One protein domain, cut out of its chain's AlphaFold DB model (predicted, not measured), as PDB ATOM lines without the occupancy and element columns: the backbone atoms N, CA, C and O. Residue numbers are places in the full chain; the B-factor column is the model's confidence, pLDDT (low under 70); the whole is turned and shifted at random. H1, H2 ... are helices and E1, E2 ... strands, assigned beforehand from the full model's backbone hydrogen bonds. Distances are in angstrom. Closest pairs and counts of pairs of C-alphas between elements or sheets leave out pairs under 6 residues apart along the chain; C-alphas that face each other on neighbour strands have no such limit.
ATOM      1  N   SER A  20      20.741 -23.181  -8.907       67.75
ATOM      2  CA  SER A  20      21.341 -23.949  -9.986       67.75
ATOM      3  C   SER A  20      21.087 -25.414  -9.663       67.75
ATOM      4  O   SER A  20      21.700 -25.971  -8.750       67.75
ATOM      5  N   GLU A  21      20.102 -26.012 -10.327       83.75
ATOM      6  CA  GLU A  21      19.866 -27.445 -10.208       83.75
ATOM      7  C   GLU A  21      21.045 -28.195 -10.827       83.75
ATOM      8  O   GLU A  21      21.595 -27.796 -11.857       83.75
ATOM      9  N   ALA A  22      21.469 -29.272 -10.169       89.75
ATOM     10  CA  ALA A  22      22.546 -30.094 -10.685       89.75
ATOM     11  C   ALA A  22      22.117 -30.723 -12.017       89.75
ATOM     12  O   ALA A  22      21.068 -31.361 -12.103       89.75
ATOM     13  N   VAL A  23      22.923 -30.524 -13.059       94.88
ATOM     14  CA  VAL A  23      22.666 -31.061 -14.395       94.88
ATOM     15  C   VAL A  23      23.536 -32.287 -14.605       94.88
ATOM     16  O   VAL A  23      24.763 -32.228 -14.462       94.88
ATOM     17  N   GLN A  24      22.894 -33.383 -15.000       97.06
ATOM     18  CA  GLN A  24      23.582 -34.603 -15.387       97.06
ATOM     19  C   GLN A  24      24.544 -34.318 -16.544       97.06
ATOM     20  O   GLN A  24      24.143 -33.837 -17.603       97.06
ATOM     21  N   THR A  25      25.822 -34.611 -16.328       98.12
ATOM     22  CA  THR A  25      26.894 -34.389 -17.300       98.12
ATOM     23  C   THR A  25      27.645 -35.695 -17.512       98.12
ATOM     24  O   THR A  25      28.192 -36.265 -16.563       98.12
ATOM     25  N   LYS A  26      27.657 -36.198 -18.748       98.62
ATOM     26  CA  LYS A  26      28.306 -37.472 -19.074       98.62
ATOM     27  C   LYS A  26      29.804 -37.309 -19.249       98.62
ATOM     28  O   LYS A  26      30.276 -36.353 -19.864       98.62
ATOM     29  N   LEU A  27      30.547 -38.296 -18.768       98.75
ATOM     30  CA  LEU A  27      31.994 -38.367 -18.883       98.75
ATOM     31  C   LEU A  27      32.406 -39.785 -19.271       98.75
ATOM     32  O   LEU A  27      32.067 -40.750 -18.587       98.75
ATOM     33  N   VAL A  28      33.182 -39.891 -20.344       98.81
ATOM     34  CA  VAL A  28      33.857 -41.120 -20.750       98.81
ATOM     35  C   VAL A  28      35.353 -40.962 -20.523       98.81
ATOM     36  O   VAL A  28      35.968 -40.020 -21.022       98.81
ATOM     37  N   VAL A  29      35.950 -41.904 -19.797       98.81
ATOM     38  CA  VAL A  29      37.393 -41.972 -19.536       98.81
ATOM     39  C   VAL A  29      37.954 -43.262 -20.117       98.81
ATOM     40  O   VAL A  29      37.347 -44.330 -20.009       98.81
ATOM     41  N   ARG A  30      39.130 -43.172 -20.736       98.69
ATOM     42  CA  ARG A  30      39.836 -44.306 -21.336       98.69
ATOM     43  C   ARG A  30      41.291 -44.310 -20.894       98.69
ATOM     44  O   ARG A  30      41.949 -43.273 -20.897       98.69
ATOM     45  N   ALA A  31      41.794 -45.493 -20.567       97.94
ATOM     46  CA  ALA A  31      43.203 -45.716 -20.276       97.94
ATOM     47  C   ALA A  31      43.897 -46.253 -21.528       97.94
ATOM     48  O   ALA A  31      43.475 -47.271 -22.090       97.94
ATOM     49  N   LYS A  32      44.954 -45.574 -21.968       97.31
ATOM     50  CA  LYS A  32      45.737 -45.977 -23.134       97.31
ATOM     51  C   LYS A  32      47.186 -46.193 -22.741       97.31
ATOM     52  O   LYS A  32      47.779 -45.329 -22.110       97.31
ATOM     53  N   SER A  33      47.771 -47.296 -23.172       95.75
ATOM     54  CA  SER A  33      49.202 -47.522 -23.069       95.75
ATOM     55  C   SER A  33      49.973 -46.410 -23.765       95.75
ATOM     56  O   SER A  33      49.634 -46.015 -24.895       95.75
ATOM     57  N   LYS A  34      51.018 -45.890 -23.122       94.69
ATOM     58  CA  LYS A  34      51.846 -44.840 -23.725       94.69
ATOM     59  C   LYS A  34      52.499 -45.373 -24.998       94.69
ATOM     60  O   LYS A  34      53.294 -46.295 -24.947       94.69
ATOM     61  N   ASP A  35      52.152 -44.771 -26.132       91.38
ATOM     62  CA  ASP A  35      52.550 -45.223 -27.476       91.38
ATOM     63  C   ASP A  35      52.118 -46.654 -27.882       91.38
ATOM     64  O   ASP A  35      52.615 -47.211 -28.855       91.38
ATOM     65  N   ALA A  36      51.122 -47.232 -27.203       94.00
ATOM     66  CA  ALA A  36      50.468 -48.472 -27.631       94.00
ATOM     67  C   ALA A  36      48.931 -48.366 -27.556       94.00
ATOM     68  O   ALA A  36      48.364 -47.279 -27.697       94.00
ATOM     69  N   LYS A  37      48.250 -49.510 -27.431       95.56
ATOM     70  CA  LYS A  37      46.788 -49.649 -27.505       95.56
ATOM     71  C   LYS A  37      46.080 -49.294 -26.191       95.56
ATOM     72  O   LYS A  37      46.702 -48.867 -25.232       95.56
ATOM     73  N   PHE A  38      44.756 -49.428 -26.145       97.44
ATOM     74  CA  PHE A  38      43.994 -49.218 -24.910       97.44
ATOM     75  C   PHE A  38      44.141 -50.394 -23.941       97.44
ATOM     76  O   PHE A  38      44.211 -51.551 -24.370       97.44
ATOM     77  N   VAL A  39      44.130 -50.103 -22.636       96.31
ATOM     78  CA  VAL A  39      44.167 -51.124 -21.578       96.31
ATOM     79  C   VAL A  39      42.818 -51.840 -21.539       96.31
ATOM     80  O   VAL A  39      41.848 -51.362 -20.955       96.31
ATOM     81  N   GLY A  40      42.752 -52.987 -22.214       95.69
ATOM     82  CA  GLY A  40      41.536 -53.787 -22.339       95.69
ATOM     83  C   GLY A  40      41.220 -54.638 -21.106       95.69
ATOM     84  O   GLY A  40      42.074 -54.886 -20.253       95.69
ATOM     85  N   SER A  41      40.009 -55.200 -21.065       96.75
ATOM     86  CA  SER A  41      39.541 -56.046 -19.954       96.75
ATOM     87  C   SER A  41      40.395 -57.296 -19.703       96.75
ATOM     88  O   SER A  41      40.403 -57.809 -18.590       96.75
ATOM     89  N   LYS A  42      41.156 -57.777 -20.699       92.25
ATOM     90  CA  LYS A  42      42.109 -58.892 -20.517       92.25
ATOM     91  C   LYS A  42      43.250 -58.560 -19.545       92.25
ATOM     92  O   LYS A  42      43.787 -59.474 -18.936       92.25
ATOM     93  N   MET A  43      43.576 -57.277 -19.380       90.75
ATOM     94  CA  MET A  43      44.528 -56.763 -18.383       90.75
ATOM     95  C   MET A  43      43.814 -56.283 -17.103       90.75
ATOM     96  O   MET A  43      44.341 -55.484 -16.337       90.75
ATOM     97  N   GLY A  44      42.563 -56.702 -16.890       93.50
ATOM     98  CA  GLY A  44      41.720 -56.225 -15.791       93.50
ATOM     99  C   GLY A  44      41.146 -54.819 -15.993       93.50
ATOM    100  O   GLY A  44      40.390 -54.360 -15.142       93.50
ATOM    101  N   GLY A  45      41.457 -54.149 -17.109       96.06
ATOM    102  CA  GLY A  45      41.102 -52.748 -17.333       96.06
ATOM    103  C   GLY A  45      41.926 -51.794 -16.463       96.06
ATOM    104  O   GLY A  45      43.023 -52.127 -16.006       96.06
ATOM    105  N   ALA A  46      41.391 -50.599 -16.251       97.31
ATOM    106  CA  ALA A  46      41.994 -49.556 -15.435       97.31
ATOM    107  C   ALA A  46      40.985 -49.022 -14.420       97.31
ATOM    108  O   ALA A  46      39.823 -48.801 -14.766       97.31
ATOM    109  N   VAL A  47      41.433 -48.798 -13.185       98.19
ATOM    110  CA  VAL A  47      40.637 -48.110 -12.163       98.19
ATOM    111  C   VAL A  47      40.619 -46.635 -12.512       98.19
ATOM    112  O   VAL A  47      41.676 -46.034 -12.685       98.19
ATOM    113  N   VAL A  48      39.429 -46.061 -12.618       98.81
ATOM    114  CA  VAL A  48      39.217 -44.636 -12.851       98.81
ATOM    115  C   VAL A  48      38.583 -44.037 -11.611       98.81
ATOM    116  O   VAL A  48      37.537 -44.510 -11.168       98.81
ATOM    117  N   VAL A  49      39.173 -42.963 -11.089       98.81
ATOM    118  CA  VAL A  49      38.580 -42.169 -10.011       98.81
ATOM    119  C   VAL A  49      38.516 -40.710 -10.432       98.81
ATOM    120  O   VAL A  49      39.537 -40.082 -10.707       98.81
ATOM    121  N   VAL A  50      37.307 -40.160 -10.448       98.81
ATOM    122  CA  VAL A  50      37.040 -38.751 -10.739       98.81
ATOM    123  C   VAL A  50      36.769 -38.044  -9.421       98.81
ATOM    124  O   VAL A  50      35.822 -38.389  -8.711       98.81
ATOM    125  N   ARG A  51      37.593 -37.053  -9.080       98.81
ATOM    126  CA  ARG A  51      37.453 -36.249  -7.863       98.81
ATOM    127  C   ARG A  51      37.236 -34.793  -8.201       98.81
ATOM    128  O   ARG A  51      37.839 -34.277  -9.132       98.81
ATOM    129  N   ASP A  52      36.418 -34.129  -7.408       98.44
ATOM    130  CA  ASP A  52      36.380 -32.676  -7.352       98.44
ATOM    131  C   ASP A  52      37.761 -32.167  -6.899       98.44
ATOM    132  O   ASP A  52      38.254 -32.585  -5.848       98.44
ATOM    133  N   SER A  53      38.422 -31.340  -7.713       98.31
ATOM    134  CA  SER A  53      39.810 -30.924  -7.454       98.31
ATOM    135  C   SER A  53      39.947 -29.990  -6.252       98.31
ATOM    136  O   SER A  53      41.029 -29.908  -5.677       98.31
ATOM    137  N   GLU A  54      38.883 -29.279  -5.877       97.12
ATOM    138  CA  GLU A  54      38.908 -28.341  -4.753       97.12
ATOM    139  C   GLU A  54      38.683 -29.070  -3.426       97.12
ATOM    140  O   GLU A  54      39.406 -28.860  -2.454       97.12
ATOM    141  N   THR A  55      37.694 -29.961  -3.390       97.44
ATOM    142  CA  THR A  55      37.261 -30.633  -2.155       97.44
ATOM    143  C   THR A  55      37.869 -32.021  -1.961       97.44
ATOM    144  O   THR A  55      37.788 -32.583  -0.870       97.44
ATOM    145  N   GLY A  56      38.428 -32.621  -3.014       97.56
ATOM    146  CA  GLY A  56      38.894 -34.008  -3.022       97.56
ATOM    147  C   GLY A  56      37.768 -35.050  -3.004       97.56
ATOM    148  O   GLY A  56      38.047 -36.252  -2.964       97.56
ATOM    149  N   LYS A  57      36.496 -34.630  -3.042       98.06
ATOM    150  CA  LYS A  57      35.341 -35.532  -3.021       98.06
ATOM    151  C   LYS A  57      35.334 -36.412  -4.271       98.06
ATOM    152  O   LYS A  57      35.377 -35.897  -5.385       98.06
ATOM    153  N   VAL A  58      35.209 -37.729  -4.094       98.62
ATOM    154  CA  VAL A  58      34.980 -38.659  -5.211       98.62
ATOM    155  C   VAL A  58      33.594 -38.400  -5.799       98.62
ATOM    156  O   VAL A  58      32.587 -38.469  -5.094       98.62
ATOM    157  N   LEU A  59      33.564 -38.065  -7.086       98.44
ATOM    158  CA  LEU A  59      32.351 -37.810  -7.861       98.44
ATOM    159  C   LEU A  59      31.902 -39.060  -8.621       98.44
ATOM    160  O   LEU A  59      30.707 -39.304  -8.744       98.44
ATOM    161  N   ALA A  60      32.855 -39.851  -9.116       98.62
ATOM    162  CA  ALA A  60      32.605 -41.128  -9.769       98.62
ATOM    163  C   ALA A  60      33.835 -42.036  -9.664       98.62
ATOM    164  O   ALA A  60      34.971 -41.560  -9.656       98.62
ATOM    165  N   GLU A  61      33.602 -43.342  -9.632       98.69
ATOM    166  CA  GLU A  61      34.647 -44.361  -9.622       98.69
ATOM    167  C   GLU A  61      34.168 -45.601 -10.379       98.69
ATOM    168  O   GLU A  61      32.983 -45.942 -10.341       98.69
ATOM    169  N   GLY A  62      35.083 -46.276 -11.069       98.44
ATOM    170  CA  GLY A  62      34.794 -47.548 -11.715       98.44
ATOM    171  C   GLY A  62      35.981 -48.118 -12.476       98.44
ATOM    172  O   GLY A  62      37.090 -47.594 -12.427       98.44
ATOM    173  N   LEU A  63      35.737 -49.221 -13.179       98.19
ATOM    174  CA  LEU A  63      36.725 -49.882 -14.026       98.19
ATOM    175  C   LEU A  63      36.411 -49.630 -15.498       98.19
ATOM    176  O   LEU A  63      35.249 -49.664 -15.908       98.19
ATOM    177  N   THR A  64      37.450 -49.445 -16.311       98.56
ATOM    178  CA  THR A  64      37.282 -49.500 -17.764       98.56
ATOM    179  C   THR A  64      36.934 -50.922 -18.206       98.56
ATOM    180  O   THR A  64      37.455 -51.913 -17.686       98.56
ATOM    181  N   SER A  65      36.060 -51.041 -19.204       98.38
ATOM    182  CA  SER A  65      35.698 -52.327 -19.803       98.38
ATOM    183  C   SER A  65      35.628 -52.234 -21.323       98.38
ATOM    184  O   SER A  65      35.247 -51.197 -21.863       98.38
ATOM    185  N   GLY A  66      36.046 -53.299 -22.014       98.19
ATOM    186  CA  GLY A  66      36.086 -53.374 -23.475       98.19
ATOM    187  C   GLY A  66      37.403 -53.933 -24.023       98.19
ATOM    188  O   GLY A  66      38.209 -54.537 -23.305       98.19
ATOM    189  N   GLY A  67      37.605 -53.769 -25.332       97.94
ATOM    190  CA  GLY A  67      38.775 -54.267 -26.051       97.94
ATOM    191  C   GLY A  67      39.980 -53.327 -25.995       97.94
ATOM    192  O   GLY A  67      39.970 -52.281 -25.355       97.94
ATOM    193  N   THR A  68      41.049 -53.688 -26.705       96.88
ATOM    194  CA  THR A  68      42.244 -52.832 -26.830       96.88
ATOM    195  C   THR A  68      42.099 -51.752 -27.909       96.88
ATOM    196  O   THR A  68      43.048 -51.020 -28.172       96.88
ATOM    197  N   GLY A  69      40.943 -51.682 -28.569       97.31
ATOM    198  CA  GLY A  69      40.745 -50.909 -29.791       97.31
ATOM    199  C   GLY A  69      41.285 -51.600 -31.045       97.31
ATOM    200  O   GLY A  69      41.908 -52.671 -30.971       97.31
ATOM    201  N   ASP A  70      41.018 -50.979 -32.192       97.06
ATOM    202  CA  ASP A  70      41.437 -51.462 -33.506       97.06
ATOM    203  C   ASP A  70      42.957 -51.336 -33.713       97.06
ATOM    204  O   ASP A  70      43.555 -50.276 -33.535       97.06
ATOM    205  N   THR A  71      43.612 -52.444 -34.065       95.38
ATOM    206  CA  THR A  71      45.083 -52.467 -34.171       95.38
ATOM    207  C   THR A  71      45.577 -51.731 -35.410       95.38
ATOM    208  O   THR A  71      46.623 -51.091 -35.345       95.38
ATOM    209  N   GLU A  72      44.827 -51.782 -36.506       95.88
ATOM    210  CA  GLU A  72      45.213 -51.139 -37.757       95.88
ATOM    211  C   GLU A  72      45.184 -49.614 -37.597       95.88
ATOM    212  O   GLU A  72      46.191 -48.942 -37.833       95.88
ATOM    213  N   THR A  73      44.077 -49.078 -37.086       95.44
ATOM    214  CA  THR A  73      43.900 -47.645 -36.831       95.44
ATOM    215  C   THR A  73      44.886 -47.104 -35.797       95.44
ATOM    216  O   THR A  73      45.402 -46.002 -35.969       95.44
ATOM    217  N   ILE A  74      45.166 -47.848 -34.719       95.81
ATOM    218  CA  ILE A  74      46.000 -47.335 -33.620       95.81
ATOM    219  C   ILE A  74      47.501 -47.465 -33.916       95.81
ATOM    220  O   ILE A  74      48.262 -46.558 -33.570       95.81
ATOM    221  N   MET A  75      47.935 -48.590 -34.500       95.19
ATOM    222  CA  MET A  75      49.360 -48.944 -34.576       95.19
ATOM    223  C   MET A  75      49.967 -48.793 -35.969       95.19
ATOM    224  O   MET A  75      51.152 -48.481 -36.070       95.19
ATOM    225  N   ASN A  76      49.190 -49.021 -37.029       95.81
ATOM    226  CA  ASN A  76      49.740 -49.145 -38.382       95.81
ATOM    227  C   ASN A  76      49.475 -47.901 -39.239       95.81
ATOM    228  O   ASN A  76      50.268 -47.574 -40.123       95.81
ATOM    229  N   GLN A  77      48.382 -47.185 -38.972       95.31
ATOM    230  CA  GLN A  77      48.004 -45.995 -39.726       95.31
ATOM    231  C   GLN A  77      48.668 -44.715 -39.184       95.31
ATOM    232  O   GLN A  77      48.802 -44.541 -37.969       95.31
ATOM    233  N   PRO A  78      49.050 -43.764 -40.061       94.50
ATOM    234  CA  PRO A  78      49.528 -42.456 -39.631       94.50
ATOM    235  C   PRO A  78      48.489 -41.716 -38.780       94.50
ATOM    236  O   PRO A  78      47.346 -41.518 -39.194       94.50
ATOM    237  N   LYS A  79      48.911 -41.244 -37.602       90.31
ATOM    238  CA  LYS A  79      48.055 -40.486 -36.681       90.31
ATOM    239  C   LYS A  79      47.718 -39.120 -37.287       90.31
ATOM    240  O   LYS A  79      48.606 -38.302 -37.531       90.31
ATOM    241  N   THR A  80      46.433 -38.852 -37.501       92.94
ATOM    242  CA  THR A  80      45.935 -37.546 -37.953       92.94
ATOM    243  C   THR A  80      45.400 -36.734 -36.777       92.94
ATOM    244  O   THR A  80      44.971 -37.271 -35.754       92.94
ATOM    245  N   ARG A  81      45.419 -35.404 -36.903       92.19
ATOM    246  CA  ARG A  81      44.836 -34.530 -35.881       92.19
ATOM    247  C   ARG A  81      43.331 -34.794 -35.788       92.19
ATOM    248  O   ARG A  81      42.646 -34.730 -36.803       92.19
ATOM    249  N   PHE A  82      42.839 -35.041 -34.573       88.62
ATOM    250  CA  PHE A  82      41.440 -35.404 -34.300       88.62
ATOM    251  C   PHE A  82      40.971 -36.699 -34.983       88.62
ATOM    252  O   PHE A  82      39.768 -36.937 -35.078       88.62
ATOM    253  N   GLY A  83      41.905 -37.532 -35.454       92.25
ATOM    254  CA  GLY A  83      41.589 -38.866 -35.943       92.25
ATOM    255  C   GLY A  83      40.974 -39.704 -34.827       92.25
ATOM    256  O   GLY A  83      41.454 -39.689 -33.695       92.25
ATOM    257  N   LYS A  84      39.900 -40.417 -35.157       94.50
ATOM    258  CA  LYS A  84      39.197 -41.293 -34.226       94.50
ATOM    259  C   LYS A  84      40.013 -42.566 -33.999       94.50
ATOM    260  O   LYS A  84      40.378 -43.221 -34.973       94.50
ATOM    261  N   ILE A  85      40.271 -42.925 -32.742       96.19
ATOM    262  CA  ILE A  85      41.054 -44.124 -32.382       96.19
ATOM    263  C   ILE A  85      40.371 -45.013 -31.334       96.19
ATOM    264  O   ILE A  85      40.913 -46.053 -30.965       96.19
ATOM    265  N   THR A  86      39.202 -44.621 -30.820       97.38
ATOM    266  CA  THR A  86      38.557 -45.308 -29.683       97.38
ATOM    267  C   THR A  86      37.605 -46.442 -30.063       97.38
ATOM    268  O   THR A  86      36.980 -47.042 -29.189       97.38
ATOM    269  N   ASP A  87      37.487 -46.781 -31.347       95.94
ATOM    270  CA  ASP A  87      36.583 -47.847 -31.773       95.94
ATOM    271  C   ASP A  87      36.988 -49.205 -31.187       95.94
ATOM    272  O   ASP A  87      38.124 -49.660 -31.323       95.94
ATOM    273  N   GLY A  88      36.042 -49.838 -30.485       96.44
ATOM    274  CA  GLY A  88      36.253 -51.104 -29.779       96.44
ATOM    275  C   GLY A  88      37.194 -51.018 -28.569       96.44
ATOM    276  O   GLY A  88      37.631 -52.060 -28.068       96.44
ATOM    277  N   SER A  89      37.544 -49.813 -28.107       98.19
ATOM    278  CA  SER A  89      38.433 -49.627 -26.962       98.19
ATOM    279  C   SER A  89      37.707 -49.682 -25.620       98.19
ATOM    280  O   SER A  89      36.508 -49.420 -25.519       98.19
ATOM    281  N   ALA A  90      38.445 -50.051 -24.576       98.38
ATOM    282  CA  ALA A  90      37.926 -50.083 -23.225       98.38
ATOM    283  C   ALA A  90      37.664 -48.675 -22.688       98.38
ATOM    284  O   ALA A  90      38.490 -47.771 -22.841       98.38
ATOM    285  N   MET A  91      36.529 -48.514 -22.011       98.62
ATOM    286  CA  MET A  91      36.108 -47.235 -21.451       98.62
ATOM    287  C   MET A  91      35.403 -47.394 -20.107       98.62
ATOM    288  O   MET A  91      34.844 -48.449 -19.804       98.62
ATOM    289  N   PHE A  92      35.429 -46.325 -19.323       98.81
ATOM    290  CA  PHE A  92      34.557 -46.096 -18.180       98.81
ATOM    291  C   PHE A  92      33.634 -44.926 -18.530       98.81
ATOM    292  O   PHE A  92      34.112 -43.815 -18.748       98.81
ATOM    293  N   GLU A  93      32.332 -45.187 -18.626       98.62
ATOM    294  CA  GLU A  93      31.306 -44.174 -18.884       98.62
ATOM    295  C   GLU A  93      30.499 -43.935 -17.609       98.62
ATOM    296  O   GLU A  93      30.046 -44.878 -16.961       98.62
ATOM    297  N   THR A  94      30.326 -42.667 -17.247       98.50
ATOM    298  CA  THR A  94      29.575 -42.259 -16.060       98.50
ATOM    299  C   THR A  94      28.802 -40.967 -16.308       98.50
ATOM    300  O   THR A  94      29.034 -40.254 -17.285       98.50
ATOM    301  N   SER A  95      27.864 -40.670 -15.415       98.12
ATOM    302  CA  SER A  95      27.082 -39.437 -15.391       98.12
ATOM    303  C   SER A  95      27.246 -38.772 -14.031       98.12
ATOM    304  O   SER A  95      27.012 -39.409 -13.006       98.12
ATOM    305  N   ILE A  96      27.674 -37.510 -14.023       97.75
ATOM    306  CA  ILE A  96      27.950 -36.742 -12.807       97.75
ATOM    307  C   ILE A  96      27.005 -35.543 -12.778       97.75
ATOM    308  O   ILE A  96      26.999 -34.735 -13.707       97.75
ATOM    309  N   ASP A  97      26.222 -35.418 -11.710       96.81
ATOM    310  CA  ASP A  97      25.341 -34.271 -11.505       96.81
ATOM    311  C   ASP A  97      26.148 -33.090 -10.952       96.81
ATOM    312  O   ASP A  97      26.667 -33.138  -9.832       96.81
ATOM    313  N   ILE A  98      26.263 -32.019 -11.742       95.69
ATOM    314  CA  ILE A  98      26.987 -30.796 -11.364       95.69
ATOM    315  C   ILE A  98      26.123 -29.556 -11.594       95.69
ATOM    316  O   ILE A  98      25.516 -29.385 -12.646       95.69
ATOM    317  N   ALA A  99      26.061 -28.678 -10.595       95.50
ATOM    318  CA  ALA A  99      25.280 -27.438 -10.652       95.50
ATOM    319  C   ALA A  99      26.069 -26.255 -11.236       95.50
ATOM    320  O   ALA A  99      25.495 -25.257 -11.656       95.50
ATOM    321  N   GLU A 100      27.392 -26.347 -11.266       95.19
ATOM    322  CA  GLU A 100      28.291 -25.290 -11.724       95.19
ATOM    323  C   GLU A 100      29.526 -25.922 -12.382       95.19
ATOM    324  O   GLU A 100      29.762 -27.117 -12.188       95.19
ATOM    325  N   PRO A 101      30.305 -25.172 -13.180       97.38
ATOM    326  CA  PRO A 101      31.584 -25.648 -13.689       97.38
ATOM    327  C   PRO A 101      32.488 -26.157 -12.564       97.38
ATOM    328  O   PRO A 101      32.731 -25.436 -11.599       97.38
ATOM    329  N   ARG A 102      33.018 -27.375 -12.700       97.38
ATOM    330  CA  ARG A 102      33.929 -27.969 -11.710       97.38
ATOM    331  C   ARG A 102      35.214 -28.439 -12.355       97.38
ATOM    332  O   ARG A 102      35.183 -29.179 -13.338       97.38
ATOM    333  N   LEU A 103      36.341 -28.038 -11.775       98.69
ATOM    334  CA  LEU A 103      37.625 -28.652 -12.073       98.69
ATOM    335  C   LEU A 103      37.651 -30.021 -11.390       98.69
ATOM    336  O   LEU A 103      37.434 -30.117 -10.181       98.69
ATOM    337  N   VAL A 104      37.894 -31.071 -12.167       98.75
ATOM    338  CA  VAL A 104      37.994 -32.436 -11.655       98.75
ATOM    339  C   VAL A 104      39.367 -33.018 -11.939       98.75
ATOM    340  O   VAL A 104      39.937 -32.797 -13.008       98.75
ATOM    341  N   THR A 105      39.871 -33.799 -10.992       98.88
ATOM    342  CA  THR A 105      41.047 -34.650 -11.151       98.88
ATOM    343  C   THR A 105      40.584 -36.042 -11.540       98.88
ATOM    344  O   THR A 105      39.776 -36.649 -10.837       98.88
ATOM    345  N   ILE A 106      41.098 -36.548 -12.656       98.88
ATOM    346  CA  ILE A 106      40.837 -37.899 -13.140       98.88
ATOM    347  C   ILE A 106      42.113 -38.705 -12.950       98.88
ATOM    348  O   ILE A 106      43.092 -38.506 -13.669       98.88
ATOM    349  N   ASP A 107      42.075 -39.618 -11.990       98.69
ATOM    350  CA  ASP A 107      43.121 -40.601 -11.766       98.69
ATOM    351  C   ASP A 107      42.788 -41.894 -12.504       98.69
ATOM    352  O   ASP A 107      41.657 -42.377 -12.450       98.69
ATOM    353  N   VAL A 108      43.795 -42.459 -13.163       98.25
ATOM    354  CA  VAL A 108      43.741 -43.757 -13.828       98.25
ATOM    355  C   VAL A 108      44.880 -44.615 -13.309       98.25
ATOM    356  O   VAL A 108      46.037 -44.207 -13.379       98.25
ATOM    357  N   GLU A 109      44.559 -45.813 -12.832       96.75
ATOM    358  CA  GLU A 109      45.543 -46.792 -12.373       96.75
ATOM    359  C   GLU A 109      45.392 -48.109 -13.145       96.75
ATOM    360  O   GLU A 109      44.313 -48.711 -13.165       96.75
ATOM    361  N   ALA A 110      46.463 -48.555 -13.809       94.94
ATOM    362  CA  ALA A 110      46.450 -49.722 -14.697       94.94
ATOM    363  C   ALA A 110      47.792 -50.483 -14.695       94.94
ATOM    364  O   ALA A 110      48.827 -49.856 -14.458       94.94
ATOM    365  N   PRO A 111      47.803 -51.799 -14.995       93.62
ATOM    366  CA  PRO A 111      46.655 -52.655 -15.273       93.62
ATOM    367  C   PRO A 111      46.072 -53.196 -13.964       93.62
ATOM    368  O   PRO A 111      46.809 -53.582 -13.061       93.62
ATOM    369  N   TYR A 112      44.748 -53.286 -13.851       93.56
ATOM    370  CA  TYR A 112      44.130 -53.750 -12.603       93.56
ATOM    371  C   TYR A 112      44.382 -55.240 -12.303       93.56
ATOM    372  O   TYR A 112      44.313 -55.661 -11.147       93.56
ATOM    373  N   SER A 113      44.692 -56.053 -13.324       89.38
ATOM    374  CA  SER A 113      44.989 -57.481 -13.140       89.38
ATOM    375  C   SER A 113      46.265 -57.746 -12.340       89.38
ATOM    376  O   SER A 113      46.410 -58.839 -11.801       89.38
ATOM    377  N   ASP A 114      47.180 -56.776 -12.262       84.94
ATOM    378  CA  ASP A 114      48.426 -56.884 -11.505       84.94
ATOM    379  C   ASP A 114      48.618 -55.663 -10.604       84.94
ATOM    380  O   ASP A 114      49.258 -54.673 -10.959       84.94
ATOM    381  N   LYS A 115      48.085 -55.773  -9.385       84.25
ATOM    382  CA  LYS A 115      48.118 -54.703  -8.382       84.25
ATOM    383  C   LYS A 115      49.525 -54.319  -7.927       84.25
ATOM    384  O   LYS A 115      49.687 -53.260  -7.332       84.25
ATOM    385  N   THR A 116      50.531 -55.160  -8.172       82.88
ATOM    386  CA  THR A 116      51.914 -54.878  -7.757       82.88
ATOM    387  C   THR A 116      52.672 -54.011  -8.758       82.88
ATOM    388  O   THR A 116      53.637 -53.353  -8.377       82.88
ATOM    389  N   HIS A 117      52.192 -53.938 -10.002       82.12
ATOM    390  CA  HIS A 117      52.798 -53.164 -11.088       82.12
ATOM    391  C   HIS A 117      51.848 -52.104 -11.662       82.12
ATOM    392  O   HIS A 117      52.049 -51.625 -12.777       82.12
ATOM    393  N   MET A 118      50.808 -51.726 -10.910       89.69
ATOM    394  CA  MET A 118      49.906 -50.651 -11.308       89.69
ATOM    395  C   MET A 118      50.652 -49.317 -11.370       89.69
ATOM    396  O   MET A 118      51.315 -48.904 -10.418       89.69
ATOM    397  N   VAL A 119      50.496 -48.622 -12.492       92.12
ATOM    398  CA  VAL A 119      50.977 -47.257 -12.678       92.12
ATOM    399  C   VAL A 119      49.795 -46.306 -12.638       92.12
ATOM    400  O   VAL A 119      48.756 -46.557 -13.249       92.12
ATOM    401  N   LYS A 120      49.985 -45.198 -11.922       95.56
ATOM    402  CA  LYS A 120      49.022 -44.110 -11.827       95.56
ATOM    403  C   LYS A 120      49.370 -42.988 -12.802       95.56
ATOM    404  O   LYS A 120      50.457 -42.418 -12.727       95.56
ATOM    405  N   SER A 121      48.406 -42.621 -13.636       97.75
ATOM    406  CA  SER A 121      48.405 -41.390 -14.426       97.75
ATOM    407  C   SER A 121      47.245 -40.505 -13.996       97.75
ATOM    408  O   SER A 121      46.185 -40.998 -13.617       97.75
ATOM    409  N   SER A 122      47.435 -39.191 -14.056       98.25
ATOM    410  CA  SER A 122      46.425 -38.229 -13.626       98.25
ATOM    411  C   SER A 122      46.356 -37.049 -14.581       98.25
ATOM    412  O   SER A 122      47.368 -36.640 -15.154       98.25
ATOM    413  N   THR A 123      45.160 -36.499 -14.750       98.56
ATOM    414  CA  THR A 123      44.941 -35.237 -15.457       98.56
ATOM    415  C   THR A 123      43.836 -34.440 -14.781       98.56
ATOM    416  O   THR A 123      43.062 -34.976 -13.988       98.56
ATOM    417  N   GLN A 124      43.743 -33.157 -15.117       98.62
ATOM    418  CA  GLN A 124      42.657 -32.299 -14.666       98.62
ATOM    419  C   GLN A 124      41.918 -31.698 -15.850       98.62
ATOM    420  O   GLN A 124      42.539 -31.245 -16.813       98.62
ATOM    421  N   ILE A 125      40.592 -31.676 -15.762       98.50
ATOM    422  CA  ILE A 125      39.725 -31.072 -16.772       98.50
ATOM    423  C   ILE A 125      38.567 -30.328 -16.114       98.50
ATOM    424  O   ILE A 125      38.194 -30.612 -14.978       98.50
ATOM    425  N   TRP A 126      37.973 -29.392 -16.847       98.44
ATOM    426  CA  TRP A 126      36.722 -28.767 -16.444       98.44
ATOM    427  C   TRP A 126      35.537 -29.587 -16.939       98.44
ATOM    428  O   TRP A 126      35.419 -29.845 -18.138       98.44
ATOM    429  N   LEU A 127      34.637 -29.938 -16.026       98.38
ATOM    430  CA  LEU A 127      33.286 -30.356 -16.369       98.38
ATOM    431  C   LEU A 127      32.379 -29.131 -16.347       98.38
ATOM    432  O   LEU A 127      32.405 -28.350 -15.396       98.38
ATOM    433  N   ILE A 128      31.581 -28.967 -17.400       97.88
ATOM    434  CA  ILE A 128      30.616 -27.876 -17.530       97.88
ATOM    435  C   ILE A 128      29.209 -28.491 -17.505       97.88
ATOM    436  O   ILE A 128      28.976 -29.430 -18.268       97.88
ATOM    437  N   PRO A 129      28.272 -27.985 -16.679       97.19
ATOM    438  CA  PRO A 129      26.925 -28.544 -16.575       97.19
ATOM    439  C   PRO A 129      26.240 -28.729 -17.939       97.19
ATOM    440  O   PRO A 129      26.135 -27.785 -18.728       97.19
ATOM    441  N   GLY A 130      25.801 -29.957 -18.232       95.94
ATOM    442  CA  GLY A 130      25.121 -30.323 -19.481       95.94
ATOM    443  C   GLY A 130      26.017 -30.319 -20.728       95.94
ATOM    444  O   GLY A 130      25.514 -30.270 -21.857       95.94
ATOM    445  N   ARG A 131      27.344 -30.312 -20.558       97.81
ATOM    446  CA  ARG A 131      28.324 -30.453 -21.646       97.81
ATOM    447  C   ARG A 131      29.057 -31.776 -21.511       97.81
ATOM    448  O   ARG A 131      30.094 -31.875 -20.860       97.81
ATOM    449  N   ASP A 132      28.496 -32.775 -22.170       98.25
ATOM    450  CA  ASP A 132      29.009 -34.137 -22.162       98.25
ATOM    451  C   ASP A 132      30.395 -34.255 -22.815       98.25
ATOM    452  O   ASP A 132      30.670 -33.670 -23.867       98.25
ATOM    453  N   ILE A 133      31.242 -35.101 -22.229       98.19
ATOM    454  CA  ILE A 133      32.533 -35.529 -22.774       98.19
ATOM    455  C   ILE A 133      32.429 -37.024 -23.088       98.19
ATOM    456  O   ILE A 133      32.813 -37.868 -22.283       98.19
ATOM    457  N   VAL A 134      31.866 -37.352 -24.256       96.31
ATOM    458  CA  VAL A 134      31.581 -38.740 -24.668       96.31
ATOM    459  C   VAL A 134      32.548 -39.278 -25.725       96.31
ATOM    460  O   VAL A 134      33.403 -40.080 -25.372       96.31
ATOM    461  N   GLY A 135      32.449 -38.815 -26.983       95.00
ATOM    462  CA  GLY A 135      33.078 -39.365 -28.203       95.00
ATOM    463  C   GLY A 135      34.405 -40.108 -28.003       95.00
ATOM    464  O   GLY A 135      34.411 -41.269 -27.593       95.00
ATOM    465  N   GLU A 136      35.533 -39.438 -28.261       95.94
ATOM    466  CA  GLU A 136      36.857 -39.974 -27.894       95.94
ATOM    467  C   GLU A 136      37.077 -39.962 -26.368       95.94
ATOM    468  O   GLU A 136      37.929 -40.687 -25.846       95.94
ATOM    469  N   GLY A 137      36.255 -39.210 -25.631       97.56
ATOM    470  CA  GLY A 137      36.326 -39.084 -24.179       97.56
ATOM    471  C   GLY A 137      37.632 -38.439 -23.713       97.56
ATOM    472  O   GLY A 137      38.344 -37.786 -24.477       97.56
ATOM    473  N   VAL A 138      37.959 -38.645 -22.443       98.44
ATOM    474  CA  VAL A 138      39.256 -38.293 -21.864       98.44
ATOM    475  C   VAL A 138      40.173 -39.505 -21.972       98.44
ATOM    476  O   VAL A 138      40.007 -40.487 -21.247       98.44
ATOM    477  N   ILE A 139      41.134 -39.448 -22.895       98.19
ATOM    478  CA  ILE A 139      42.157 -40.486 -23.055       98.19
ATOM    479  C   ILE A 139      43.350 -40.118 -22.176       98.19
ATOM    480  O   ILE A 139      43.992 -39.091 -22.394       98.19
ATOM    481  N   ILE A 140      43.652 -40.964 -21.195       98.25
ATOM    482  CA  ILE A 140      44.787 -40.791 -20.288       98.25
ATOM    483  C   ILE A 140      45.834 -41.839 -20.637       98.25
ATOM    484  O   ILE A 140      45.557 -43.041 -20.615       98.25
ATOM    485  N   GLU A 141      47.035 -41.371 -20.975       97.06
ATOM    486  CA  GLU A 141      48.153 -42.263 -21.250       97.06
ATOM    487  C   GLU A 141      48.765 -42.785 -19.948       97.06
ATOM    488  O   GLU A 141      49.161 -42.013 -19.072       97.06
ATOM    489  N   VAL A 142      48.861 -44.105 -19.834       95.81
ATOM    490  CA  VAL A 142      49.530 -44.804 -18.740       95.81
ATOM    491  C   VAL A 142      50.896 -45.252 -19.256       95.81
ATOM    492  O   VAL A 142      50.959 -46.020 -20.211       95.81
ATOM    493  N   PRO A 143      52.012 -44.732 -18.721       93.62
ATOM    494  CA  PRO A 143      53.331 -45.240 -19.060       93.62
ATOM    495  C   PRO A 143      53.642 -46.506 -18.257       93.62
ATOM    496  O   PRO A 143      53.252 -46.609 -17.100       93.62
TER     497      PRO A 143
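This is residues 20 to 143 of the 173 residues of an uncharacterized protein of Nitrospiraceae bacterium (UniProt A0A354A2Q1). Two strongly twisted sheets of four strands each lie face to face as a sandwich, E4, E5, E1, E8 in one and E3, E2, E6, E7 in the other, with the strands of the one at 32 degrees to those of the other. A small helix, H1, lies off the sheets toward one end, and residues 76 to 81, from its last residue into the link to E5, stick out from the body. The printed part has 124 residues, with named elements in the order E1, E2, E3, E4, H1, E5, E6, E7, E8, and its class is mostly strand. The sheet E4, E5, E1, E8 is mixed, while E3, E2, E6, E7 is antiparallel throughout. The whole is compact, with a radius of gyration of the C-alphas of 14.6 A, and flat, spanning 47 by 35 by 19 A.

In the mixed sheet, E1, residues 23 to 33, is the antiparallel neighbour of E5, residues 89 to 98, with N 25 and O 96 2.9 A apart, within hydrogen-bond range. On its other side E1 is parallel to E8, residues 133 to 142, with N 30 and O 138 at 2.9 A; E8 bends by 73 degrees at residue 136. E5 pairs antiparallel with edge strand E4, residues 65 to 68, where N 90 and O 67 are 2.8 A apart. The pairing of E5 is staggered: residues 89 to 91 pair with E4 and 92 to 98 with E1. In the other sheet, E2, residues 47 to 52, and E3, residues 58 to 63, form a hairpin, with N 48 and O 62 at 2.8 A. E6, residues 102 to 110, is antiparallel to E2, with N 49 and O 107 at 2.9 A, and forms a hairpin with E7, residues 119 to 127, with N 106 and O 123 at 2.8 A. Between the sheets, the closest C-alphas of E7 and E8 are those of Ser 121 and Val 142, 5.6 A apart, and those of E3 and E5 are Leu 63 and Phe 92, 6.0 A apart. H1, residues 71 to 76, is not on either sheet, and in it every O i to N i+4 pair is within hydrogen-bond range.

E1 begins at C-alpha 23 (22.666, -31.061, -14.395) and runs 32.4 A. E5 measures 27.0 A, E6 25.3 A and E7 24.7 A. E8 ends at C-alpha 142 (49.530, -44.804, -18.740).

The C-alphas of Ser 20 and Asn 76, the two farthest apart, are 47.4 A apart. The printed part has no cut. The links E1 to E2 and H1 to E5 are long. Mean pLDDT of the printed part is 95.8, and residue 20 is under 70.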